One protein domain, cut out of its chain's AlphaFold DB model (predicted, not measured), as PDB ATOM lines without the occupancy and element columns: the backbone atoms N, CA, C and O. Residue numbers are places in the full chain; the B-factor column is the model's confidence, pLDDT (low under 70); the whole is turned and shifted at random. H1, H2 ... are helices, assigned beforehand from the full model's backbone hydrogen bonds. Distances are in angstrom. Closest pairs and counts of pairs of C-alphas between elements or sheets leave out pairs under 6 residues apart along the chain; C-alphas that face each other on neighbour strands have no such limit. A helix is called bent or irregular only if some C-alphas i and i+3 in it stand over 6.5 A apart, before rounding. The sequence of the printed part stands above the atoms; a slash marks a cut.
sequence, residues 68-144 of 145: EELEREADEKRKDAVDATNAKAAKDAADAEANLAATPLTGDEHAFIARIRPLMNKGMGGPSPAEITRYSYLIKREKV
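This is residues 68 to 144 of the 145 residues of an uncharacterized protein of marine sediment metagenome (UniProt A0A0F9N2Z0). One long helix, H1, makes an arm that sticks out with residues 68 to 96, and a small head of two steeply crossing helices, H2 and H3, sits at its far end. H3 folds back from H2 toward the end of H1. The printed part has 77 residues with three named helices, H1, H2 and H3 in chain order, and no named strand: all helix. It is extended, with a radius of gyration of the C-alphas of 21.1 A and spans of 64 by 28 by 16 A.

Begin at H1, residues 68 to 102, and look near its end: it only just touches H3, residues 129 to 143, only at their ends, with 3 pairs of C-alphas within 8 A. The closest are the C-alphas of Leu 100 and Arg 141, 5.5 A apart, and the lines are about perpendicular at 86 degrees. From H3, go to H2, residues 107 to 122, which touches it with residues 109 to 116 alone; the closest C-alphas, of Ile 113 and Tyr 135, are 6.4 A apart. These two run opposite ways at a steep tilt of 67 degrees. H1 and H2 are apart. Every O i to N i+4 pair is within hydrogen-bond range in H1 and H3, and 10 of 12 in H2.

Find C-alpha 68 at (105.422, 175.454, 169.655); from there H1 runs 50.9 A to C-alpha 102. H2 covers 23.8 A and is irregular, but only just: C-alphas 115 and 118 are 6.8 A apart. H3 runs 21.3 A to C-alpha 143 at (129.989, 137.866, 192.022).

Look at Glu 69 and Met 124 for the two C-alphas farthest apart, 65.0 A. The printed part has no cut; the link H1 to H2 is tight and H2 to H3 short. Confidence is under 70 at residues 122 to 125.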
ATOM      1  N   GLU A  68     105.532 176.229 168.416       82.06
ATOM      2  CA  GLU A  68     105.422 175.454 169.655       82.06
ATOM      3  C   GLU A  68     105.073 173.982 169.380       82.06
ATOM      4  O   GLU A  68     105.658 173.079 169.972       82.06
ATOM      5  N   GLU A  69     104.193 173.718 168.412       78.81
ATOM      6  CA  GLU A  69     103.861 172.361 167.968       78.81
ATOM      7  C   GLU A  69     105.059 171.656 167.323       78.81
ATOM      8  O   GLU A  69     105.308 170.485 167.610       78.81
ATOM      9  N   LEU A  70     105.829 172.376 166.500       77.38
ATOM     10  CA  LEU A  70     107.044 171.843 165.878       77.38
ATOM     11  C   LEU A  70     108.128 171.517 166.915       77.38
ATOM     12  O   LEU A  70     108.802 170.492 166.800       77.38
ATOM     13  N   GLU A  71     108.302 172.377 167.921       79.56
ATOM     14  CA  GLU A  71     109.251 172.152 169.017       79.56
ATOM     15  C   GLU A  71     108.832 170.951 169.876       79.56
ATOM     16  O   GLU A  71     109.671 170.097 170.171       79.56
ATOM     17  N   ARG A  72     107.535 170.809 170.184       80.19
ATOM     18  CA  ARG A  72     107.010 169.658 170.935       80.19
ATOM     19  C   ARG A  72     107.234 168.332 170.206       80.19
ATOM     20  O   ARG A  72     107.730 167.389 170.814       80.19
ATOM     21  N   GLU A  73     106.929 168.256 168.908       76.44
ATOM     22  CA  GLU A  73     107.175 167.036 168.120       76.44
ATOM     23  C   GLU A  73     108.664 166.687 168.023       76.44
ATOM     24  O   GLU A  73     109.038 165.512 167.989       76.44
ATOM     25  N   ALA A  74     109.536 167.696 167.951       76.94
ATOM     26  CA  ALA A  74     110.975 167.470 167.938       76.94
ATOM     27  C   ALA A  74     111.472 166.915 169.283       76.94
ATOM     28  O   ALA A  74     112.314 166.014 169.294       76.94
ATOM     29  N   ASP A  75     110.948 167.417 170.402       78.75
ATOM     30  CA  ASP A  75     111.313 166.950 171.740       78.75
ATOM     31  C   ASP A  75     110.773 165.549 172.048       78.75
ATOM     32  O   ASP A  75     111.514 164.726 172.591       78.75
ATOM     33  N   GLU A  76     109.548 165.227 171.629       80.69
ATOM     34  CA  GLU A  76     109.006 163.865 171.724       80.69
ATOM     35  C   GLU A  76     109.885 162.867 170.956       80.69
ATOM     36  O   GLU A  76     110.335 161.871 171.524       80.69
ATOM     37  N   LYS A  77     110.272 163.190 169.714       80.44
ATOM     38  CA  LYS A  77     111.180 162.340 168.923       80.44
ATOM     39  C   LYS A  77     112.548 162.146 169.573       80.44
ATOM     40  O   LYS A  77     113.124 161.060 169.481       80.44
ATOM     41  N   ARG A  78     113.104 163.185 170.206       78.38
ATOM     42  CA  ARG A  78     114.379 163.066 170.935       78.38
ATOM     43  C   ARG A  78     114.236 162.138 172.133       78.38
ATOM     44  O   ARG A  78     115.126 161.322 172.359       78.38
ATOM     45  N   LYS A  79     113.136 162.254 172.880       83.94
ATOM     46  CA  LYS A  79     112.862 161.404 174.038       83.94
ATOM     47  C   LYS A  79     112.745 159.935 173.632       83.94
ATOM     48  O   LYS A  79     113.454 159.110 174.197       83.94
ATOM     49  N   ASP A  80     111.972 159.635 172.592       80.56
ATOM     50  CA  ASP A  80     111.808 158.263 172.094       80.56
ATOM     51  C   ASP A  80     113.142 157.649 171.640       80.56
ATOM     52  O   ASP A  80     113.433 156.484 171.915       80.56
ATOM     53  N   ALA A  81     114.000 158.442 170.989       76.88
ATOM     54  CA  ALA A  81     115.329 157.993 170.576       76.88
ATOM     55  C   ALA A  81     116.247 157.677 171.774       76.88
ATOM     56  O   ALA A  81     117.004 156.698 171.746       76.88
ATOM     57  N   VAL A  82     116.181 158.489 172.833       84.19
ATOM     58  CA  VAL A  82     116.929 158.259 174.078       84.19
ATOM     59  C   VAL A  82     116.409 157.014 174.793       84.19
ATOM     60  O   VAL A  82     117.208 156.159 175.175       84.19
ATOM     61  N   ASP A  83     115.091 156.864 174.911       85.38
ATOM     62  CA  ASP A  83     114.463 155.720 175.573       85.38
ATOM     63  C   ASP A  83     114.783 154.405 174.842       85.38
ATOM     64  O   ASP A  83     115.174 153.423 175.477       85.38
ATOM     65  N   ALA A  84     114.749 154.398 173.504       81.50
ATOM     66  CA  ALA A  84     115.156 153.245 172.698       81.50
ATOM     67  C   ALA A  84     116.641 152.880 172.891       81.50
ATOM     68  O   ALA A  84     116.996 151.702 172.995       81.50
ATOM     69  N   THR A  85     117.518 153.885 172.973       85.81
ATOM     70  CA  THR A  85     118.956 153.673 173.203       85.81
ATOM     71  C   THR A  85     119.215 153.096 174.594       85.81
ATOM     72  O   THR A  85     119.973 152.133 174.735       85.81
ATOM     73  N   ASN A  86     118.547 153.634 175.616       84.75
ATOM     74  CA  ASN A  86     118.653 153.156 176.992       84.75
ATOM     75  C   ASN A  86     118.129 151.722 177.135       84.75
ATOM     76  O   ASN A  86     118.776 150.899 177.782       84.75
ATOM     77  N   ALA A  87     117.006 151.394 176.490       81.44
ATOM     78  CA  ALA A  87     116.457 150.041 176.488       81.44
ATOM     79  C   ALA A  87     117.429 149.028 175.862       81.44
ATOM     80  O   ALA A  87     117.628 147.939 176.404       81.44
ATOM     81  N   LYS A  88     118.087 149.397 174.754       86.44
ATOM     82  CA  LYS A  88     119.115 148.556 174.130       86.44
ATOM     83  C   LYS A  88     120.319 148.354 175.051       86.44
ATOM     84  O   LYS A  88     120.726 147.218 175.260       86.44
ATOM     85  N   ALA A  89     120.848 149.426 175.641       82.06
ATOM     86  CA  ALA A  89     121.987 149.340 176.553       82.06
ATOM     87  C   ALA A  89     121.679 148.483 177.795       82.06
ATOM     88  O   ALA A  89     122.525 147.703 178.232       82.06
ATOM     89  N   ALA A  90     120.462 148.587 178.338       82.19
ATOM     90  CA  ALA A  90     120.013 147.753 179.449       82.19
ATOM     91  C   ALA A  90     119.938 146.269 179.059       82.19
ATOM     92  O   ALA A  90     120.370 145.413 179.830       82.19
ATOM     93  N   LYS A  91     119.445 145.963 177.852       84.62
ATOM     94  CA  LYS A  91     119.410 144.593 177.334       84.62
ATOM     95  C   LYS A  91     120.817 144.029 177.116       84.62
ATOM     96  O   LYS A  91     121.100 142.941 177.601       84.62
ATOM     97  N   ASP A  92     121.703 144.784 176.470       84.50
ATOM     98  CA  ASP A  92     123.088 144.362 176.229       84.50
ATOM     99  C   ASP A  92     123.831 144.103 177.558       84.50
ATOM    100  O   ASP A  92     124.606 143.150 177.671       84.50
ATOM    101  N   ALA A  93     123.570 144.915 178.590       80.81
ATOM    102  CA  ALA A  93     124.116 144.706 179.930       80.81
ATOM    103  C   ALA A  93     123.564 143.432 180.594       80.81
ATOM    104  O   ALA A  93     124.342 142.659 181.154       80.81
ATOM    105  N   ALA A  94     122.254 143.189 180.494       80.81
ATOM    106  CA  ALA A  94     121.623 141.981 181.024       80.81
ATOM    107  C   ALA A  94     122.126 140.710 180.316       80.81
ATOM    108  O   ALA A  94     122.445 139.725 180.978       80.81
ATOM    109  N   ASP A  95     122.273 140.742 178.988       84.25
ATOM    110  CA  ASP A  95     122.809 139.627 178.202       84.25
ATOM    111  C   ASP A  95     124.286 139.360 178.551       84.25
ATOM    112  O   ASP A  95     124.711 138.208 178.676       84.25
ATOM    113  N   ALA A  96     125.088 140.409 178.766       79.94
ATOM    114  CA  ALA A  96     126.469 140.266 179.223       79.94
ATOM    115  C   ALA A  96     126.554 139.640 180.626       79.94
ATOM    116  O   ALA A  96     127.387 138.761 180.854       79.94
ATOM    117  N   GLU A  97     125.691 140.053 181.554       78.56
ATOM    118  CA  GLU A  97     125.620 139.481 182.901       78.56
ATOM    119  C   GLU A  97     125.156 138.017 182.874       78.56
ATOM    120  O   GLU A  97     125.792 137.162 183.494       78.56
ATOM    121  N   ALA A  98     124.142 137.690 182.069       80.88
ATOM    122  CA  ALA A  98     123.673 136.319 181.877       80.88
ATOM    123  C   ALA A  98     124.769 135.403 181.298       80.88
ATOM    124  O   ALA A  98     124.956 134.279 181.769       80.88
ATOM    125  N   ASN A  99     125.553 135.885 180.329       81.75
ATOM    126  CA  ASN A  99     126.686 135.139 179.772       81.75
ATOM    127  C   ASN A  99     127.802 134.898 180.805       81.75
ATOM    128  O   ASN A  99     128.428 133.832 180.818       81.75
ATOM    129  N   LEU A 100     128.050 135.870 181.692       79.44
ATOM    130  CA  LEU A 100     128.999 135.713 182.797       79.44
ATOM    131  C   LEU A 100     128.497 134.686 183.822       79.44
ATOM    132  O   LEU A 100     129.295 133.857 184.259       79.44
ATOM    133  N   ALA A 101     127.199 134.695 184.144       76.31
ATOM    134  CA  ALA A 101     126.560 133.720 185.033       76.31
ATOM    135  C   ALA A 101     126.611 132.289 184.466       76.31
ATOM    136  O   ALA A 101     126.886 131.332 185.187       76.31
ATOM    137  N   ALA A 102     126.391 132.142 183.155       82.19
ATOM    138  CA  ALA A 102     126.395 130.853 182.466       82.19
ATOM    139  C   ALA A 102     127.783 130.191 182.400       82.19
ATOM    140  O   ALA A 102     127.878 128.996 182.122       82.19
ATOM    141  N   THR A 103     128.858 130.942 182.657       82.62
ATOM    142  CA  THR A 103     130.235 130.442 182.585       82.62
ATOM    143  C   THR A 103     130.847 130.369 183.991       82.62
ATOM    144  O   THR A 103     131.596 131.280 184.377       82.62
ATOM    145  N   PRO A 104     130.578 129.301 184.773       81.62
ATOM    146  CA  PRO A 104     131.114 129.157 186.123       81.62
ATOM    147  C   PRO A 104     132.645 129.111 186.118       81.62
ATOM    148  O   PRO A 104     133.279 128.777 185.113       81.62
ATOM    149  N   LEU A 105     133.247 129.484 187.245       87.62
ATOM    150  CA  LEU A 105     134.698 129.476 187.405       87.62
ATOM    151  C   LEU A 105     135.238 128.043 187.476       87.62
ATOM    152  O   LEU A 105     134.658 127.173 188.126       87.62
ATOM    153  N   THR A 106     136.379 127.804 186.836       89.19
ATOM    154  CA  THR A 106     137.090 126.524 186.945       89.19
ATOM    155  C   THR A 106     137.878 126.431 188.257       89.19
ATOM    156  O   THR A 106     138.147 127.434 188.923       89.19
ATOM    157  N   GLY A 107     138.306 125.218 188.631       90.06
ATOM    158  CA  GLY A 107     139.150 125.007 189.817       90.06
ATOM    159  C   GLY A 107     140.459 125.808 189.780       90.06
ATOM    160  O   GLY A 107     140.855 126.391 190.789       90.06
ATOM    161  N   ASP A 108     141.079 125.925 188.603       91.38
ATOM    162  CA  ASP A 108     142.297 126.719 188.403       91.38
ATOM    163  C   ASP A 108     142.037 128.226 188.528       91.38
ATOM    164  O   ASP A 108     142.862 128.967 189.069       91.38
ATOM    165  N   GLU A 109     140.881 128.702 188.058       91.44
ATOM    166  CA  GLU A 109     140.477 130.102 188.208       91.44
ATOM    167  C   GLU A 109     140.221 130.447 189.682       91.44
ATOM    168  O   GLU A 109     140.672 131.493 190.155       91.44
ATOM    169  N   HIS A 110     139.592 129.545 190.439       89.75
ATOM    170  CA  HIS A 110     139.449 129.689 191.889       89.75
ATOM    171  C   HIS A 110     140.805 129.720 192.608       89.75
ATOM    172  O   HIS A 110     141.029 130.581 193.465       89.75
ATOM    173  N   ALA A 111     141.735 128.838 192.232       91.62
ATOM    174  CA  ALA A 111     143.087 128.819 192.788       91.62
ATOM    175  C   ALA A 111     143.858 130.116 192.473       91.62
ATOM    176  O   ALA A 111     144.526 130.679 193.346       91.62
ATOM    177  N   PHE A 112     143.717 130.646 191.252       92.62
ATOM    178  CA  PHE A 112     144.302 131.928 190.859       92.62
ATOM    179  C   PHE A 112     143.745 133.093 191.690       92.62
ATOM    180  O   PHE A 112     144.518 133.893 192.223       92.62
ATOM    181  N   ILE A 113     142.421 133.178 191.856       90.56
ATOM    182  CA  ILE A 113     141.782 134.209 192.691       90.56
ATOM    183  C   ILE A 113     142.305 134.136 194.129       90.56
ATOM    184  O   ILE A 113     142.668 135.170 194.693       90.56
ATOM    185  N   ALA A 114     142.391 132.936 194.711       90.06
ATOM    186  CA  ALA A 114     142.888 132.733 196.071       90.06
ATOM    187  C   ALA A 114     144.346 133.198 196.245       90.06
ATOM    188  O   ALA A 114     144.684 133.774 197.280       90.06
ATOM    189  N   ARG A 115     145.188 133.018 195.216       90.44
ATOM    190  CA  ARG A 115     146.582 133.491 195.198       90.44
ATOM    191  C   ARG A 115     146.692 135.015 195.093       90.44
ATOM    192  O   ARG A 115     147.496 135.616 195.798       90.44
ATOM    193  N   ILE A 116     145.915 135.638 194.205       90.81
ATOM    194  CA  ILE A 116     146.049 137.069 193.875       90.81
ATOM    195  C   ILE A 116     145.306 137.981 194.860       90.81
ATOM    196  O   ILE A 116     145.794 139.066 195.178       90.81
ATOM    197  N   ARG A 117     144.159 137.552 195.403       88.69
ATOM    198  CA  ARG A 117     143.342 138.327 196.359       88.69
ATOM    199  C   ARG A 117     144.148 138.936 197.529       88.69
ATOM    200  O   ARG A 117     143.965 140.124 197.794       88.69
ATOM    201  N   PRO A 118     145.054 138.216 198.225       87.19
ATOM    202  CA  PRO A 118     145.870 138.820 199.281       87.19
ATOM    203  C   PRO A 118     146.897 139.840 198.761       87.19
ATOM    204  O   PRO A 118     147.160 140.814 199.463       87.19
ATOM    205  N   LEU A 119     147.433 139.665 197.548       86.50
ATOM    206  CA  LEU A 119     148.378 140.608 196.925       86.50
ATOM    207  C   LEU A 119     147.686 141.927 196.550       86.50
ATOM    208  O   LEU A 119     148.241 143.001 196.769       86.50
ATOM    209  N   MET A 120     146.437 141.847 196.074       81.81
ATOM    210  CA  MET A 120     145.585 143.013 195.799       81.81
ATOM    211  C   MET A 120     145.210 143.786 197.075       81.81
ATOM    212  O   MET A 120     145.119 145.007 197.040       81.81
ATOM    213  N   ASN A 121     145.015 143.090 198.204       78.12
ATOM    214  CA  ASN A 121     144.575 143.705 199.463       78.12
ATOM    215  C   ASN A 121     145.716 144.238 200.345       78.12
ATOM    216  O   ASN A 121     145.474 145.125 201.159       78.12
ATOM    217  N   LYS A 122     146.929 143.673 200.259       66.69
ATOM    218  CA  LYS A 122     148.025 143.983 201.201       66.69
ATOM    219  C   LYS A 122     149.166 144.821 200.621       66.69
ATOM    220  O   LYS A 122     150.089 145.135 201.363       66.69
ATOM    221  N   GLY A 123     149.142 145.173 199.333       59.06
ATOM    222  CA  GLY A 123     150.162 146.037 198.716       59.06
ATOM    223  C   GLY A 123     151.599 145.489 198.741       59.06
ATOM    224  O   GLY A 123     152.535 146.212 198.412       59.06
ATOM    225  N   MET A 124     151.807 144.224 199.125       54.00
ATOM    226  CA  MET A 124     153.118 143.575 199.120       54.00
ATOM    227  C   MET A 124     153.391 143.010 197.730       54.00
ATOM    228  O   MET A 124     152.720 142.060 197.343       54.00
ATOM    229  N   GLY A 125     154.357 143.580 197.000       65.31
ATOM    230  CA  GLY A 125     154.771 143.085 195.681       65.31
ATOM    231  C   GLY A 125     153.587 142.976 194.725       65.31
ATOM    232  O   GLY A 125     153.065 141.886 194.503       65.31
ATOM    233  N   GLY A 126     153.120 144.125 194.234       74.06
ATOM    234  CA  GLY A 126     151.880 144.216 193.470       74.06
ATOM    235  C   GLY A 126     151.827 143.213 192.309       74.06
ATOM    236  O   GLY A 126     152.835 143.040 191.617       74.06
ATOM    237  N   PRO A 127     150.677 142.552 192.089       82.38
ATOM    238  CA  PRO A 127     150.500 141.683 190.936       82.38
ATOM    239  C   PRO A 127     150.762 142.468 189.650       82.38
ATOM    240  O   PRO A 127     150.527 143.677 189.576       82.38
ATOM    241  N   SER A 128     151.252 141.776 188.627       87.31
ATOM    242  CA  SER A 128     151.498 142.407 187.333       87.31
ATOM    243  C   SER A 128     150.198 142.981 186.740       87.31
ATOM    244  O   SER A 128     149.109 142.480 187.039       87.31
ATOM    245  N   PRO A 129     150.269 143.982 185.842       86.38
ATOM    246  CA  PRO A 129     149.081 144.530 185.183       86.38
ATOM    247  C   PRO A 129     148.197 143.456 184.529       86.38
ATOM    248  O   PRO A 129     146.975 143.513 184.633       86.38
ATOM    249  N   ALA A 130     148.808 142.426 183.933       88.06
ATOM    250  CA  ALA A 130     148.088 141.299 183.343       88.06
ATOM    251  C   ALA A 130     147.326 140.468 184.391       88.06
ATOM    252  O   ALA A 130     146.189 140.049 184.156       88.06
ATOM    253  N   GLU A 131     147.920 140.247 185.565       89.56
ATOM    254  CA  GLU A 131     147.265 139.545 186.670       89.56
ATOM    255  C   GLU A 131     146.123 140.362 187.269       89.56
ATOM    256  O   GLU A 131     145.091 139.783 187.604       89.56
ATOM    257  N   ILE A 132     146.265 141.690 187.344       88.06
ATOM    258  CA  ILE A 132     145.200 142.599 187.784       88.06
ATOM    259  C   ILE A 132     144.008 142.504 186.832       88.06
ATOM    260  O   ILE A 132     142.889 142.248 187.277       88.06
ATOM    261  N   THR A 133     144.235 142.641 185.522       88.38
ATOM    262  CA  THR A 133     143.167 142.555 184.515       88.38
ATOM    263  C   THR A 133     142.450 141.208 184.576       88.38
ATOM    264  O   THR A 133     141.217 141.160 184.610       88.38
ATOM    265  N   ARG A 134     143.210 140.108 184.659       90.19
ATOM    266  CA  ARG A 134     142.645 138.759 184.778       90.19
ATOM    267  C   ARG A 134     141.842 138.598 186.069       90.19
ATOM    268  O   ARG A 134     140.725 138.090 186.030       90.19
ATOM    269  N   TYR A 135     142.369 139.061 187.199       89.94
ATOM    270  CA  TYR A 135     141.686 139.009 188.491       89.94
ATOM    271  C   TYR A 135     140.364 139.784 188.475       89.94
ATOM    272  O   TYR A 135     139.339 139.253 188.898       89.94
ATOM    273  N   SER A 136     140.349 141.006 187.932       88.12
ATOM    274  CA  SER A 136     139.133 141.820 187.830       88.12
ATOM    275  C   SER A 136     138.032 141.138 187.015       88.12
ATOM    276  O   SER A 136     136.863 141.228 187.391       88.12
ATOM    277  N   TYR A 137     138.383 140.437 185.934       87.12
ATOM    278  CA  TYR A 137     137.417 139.678 185.135       87.12
ATOM    279  C   TYR A 137     136.834 138.489 185.910       87.12
ATOM    280  O   TYR A 137     135.619 138.300 185.949       87.12
ATOM    281  N   LEU A 138     137.691 137.718 186.583       89.44
ATOM    282  CA  LEU A 138     137.266 136.533 187.330       89.44
ATOM    283  C   LEU A 138     136.416 136.883 188.557       89.44
ATOM    284  O   LEU A 138     135.431 136.205 188.820       89.44
ATOM    285  N   ILE A 139     136.730 137.972 189.268       88.25
ATOM    286  CA  ILE A 139     135.905 138.455 190.388       88.25
ATOM    287  C   ILE A 139     134.528 138.929 189.918       88.25
ATOM    288  O   ILE A 139     133.548 138.736 190.634       88.25
ATOM    289  N   LYS A 140     134.425 139.549 188.733       84.12
ATOM    290  CA  LYS A 140     133.114 139.890 188.160       84.12
ATOM    291  C   LYS A 140     132.284 138.624 187.934       84.12
ATOM    292  O   LYS A 140     131.157 138.583 188.400       84.12
ATOM    293  N   ARG A 141     132.867 137.575 187.341       85.38
ATOM    294  CA  ARG A 141     132.209 136.262 187.177       85.38
ATOM    295  C   ARG A 141     131.853 135.586 188.507       85.38
ATOM    296  O   ARG A 141     130.789 135.005 188.606       85.38
ATOM    297  N   GLU A 142     132.701 135.689 189.535       84.25
ATOM    298  CA  GLU A 142     132.441 135.119 190.874       84.25
ATOM    299  C   GLU A 142     131.235 135.765 191.580       84.25
ATOM    300  O   GLU A 142     130.568 135.128 192.397       84.25
ATOM    301  N   LYS A 143     130.999 137.059 191.325       80.50
ATOM    302  CA  LYS A 143     129.989 137.866 192.022       80.50
ATOM    303  C   LYS A 143     128.608 137.833 191.374       80.50
ATOM    304  O   LYS A 143     127.646 138.150 192.066       80.50
ATOM    305  N   VAL A 144     128.522 137.478 190.094       74.62
ATOM    306  CA  VAL A 144     127.248 137.261 189.403       74.62
ATOM    307  C   VAL A 144     126.690 135.915 189.888       74.62
ATOM    308  O   VAL A 144     127.356 134.891 189.745       74.62
TER     309      VAL A 144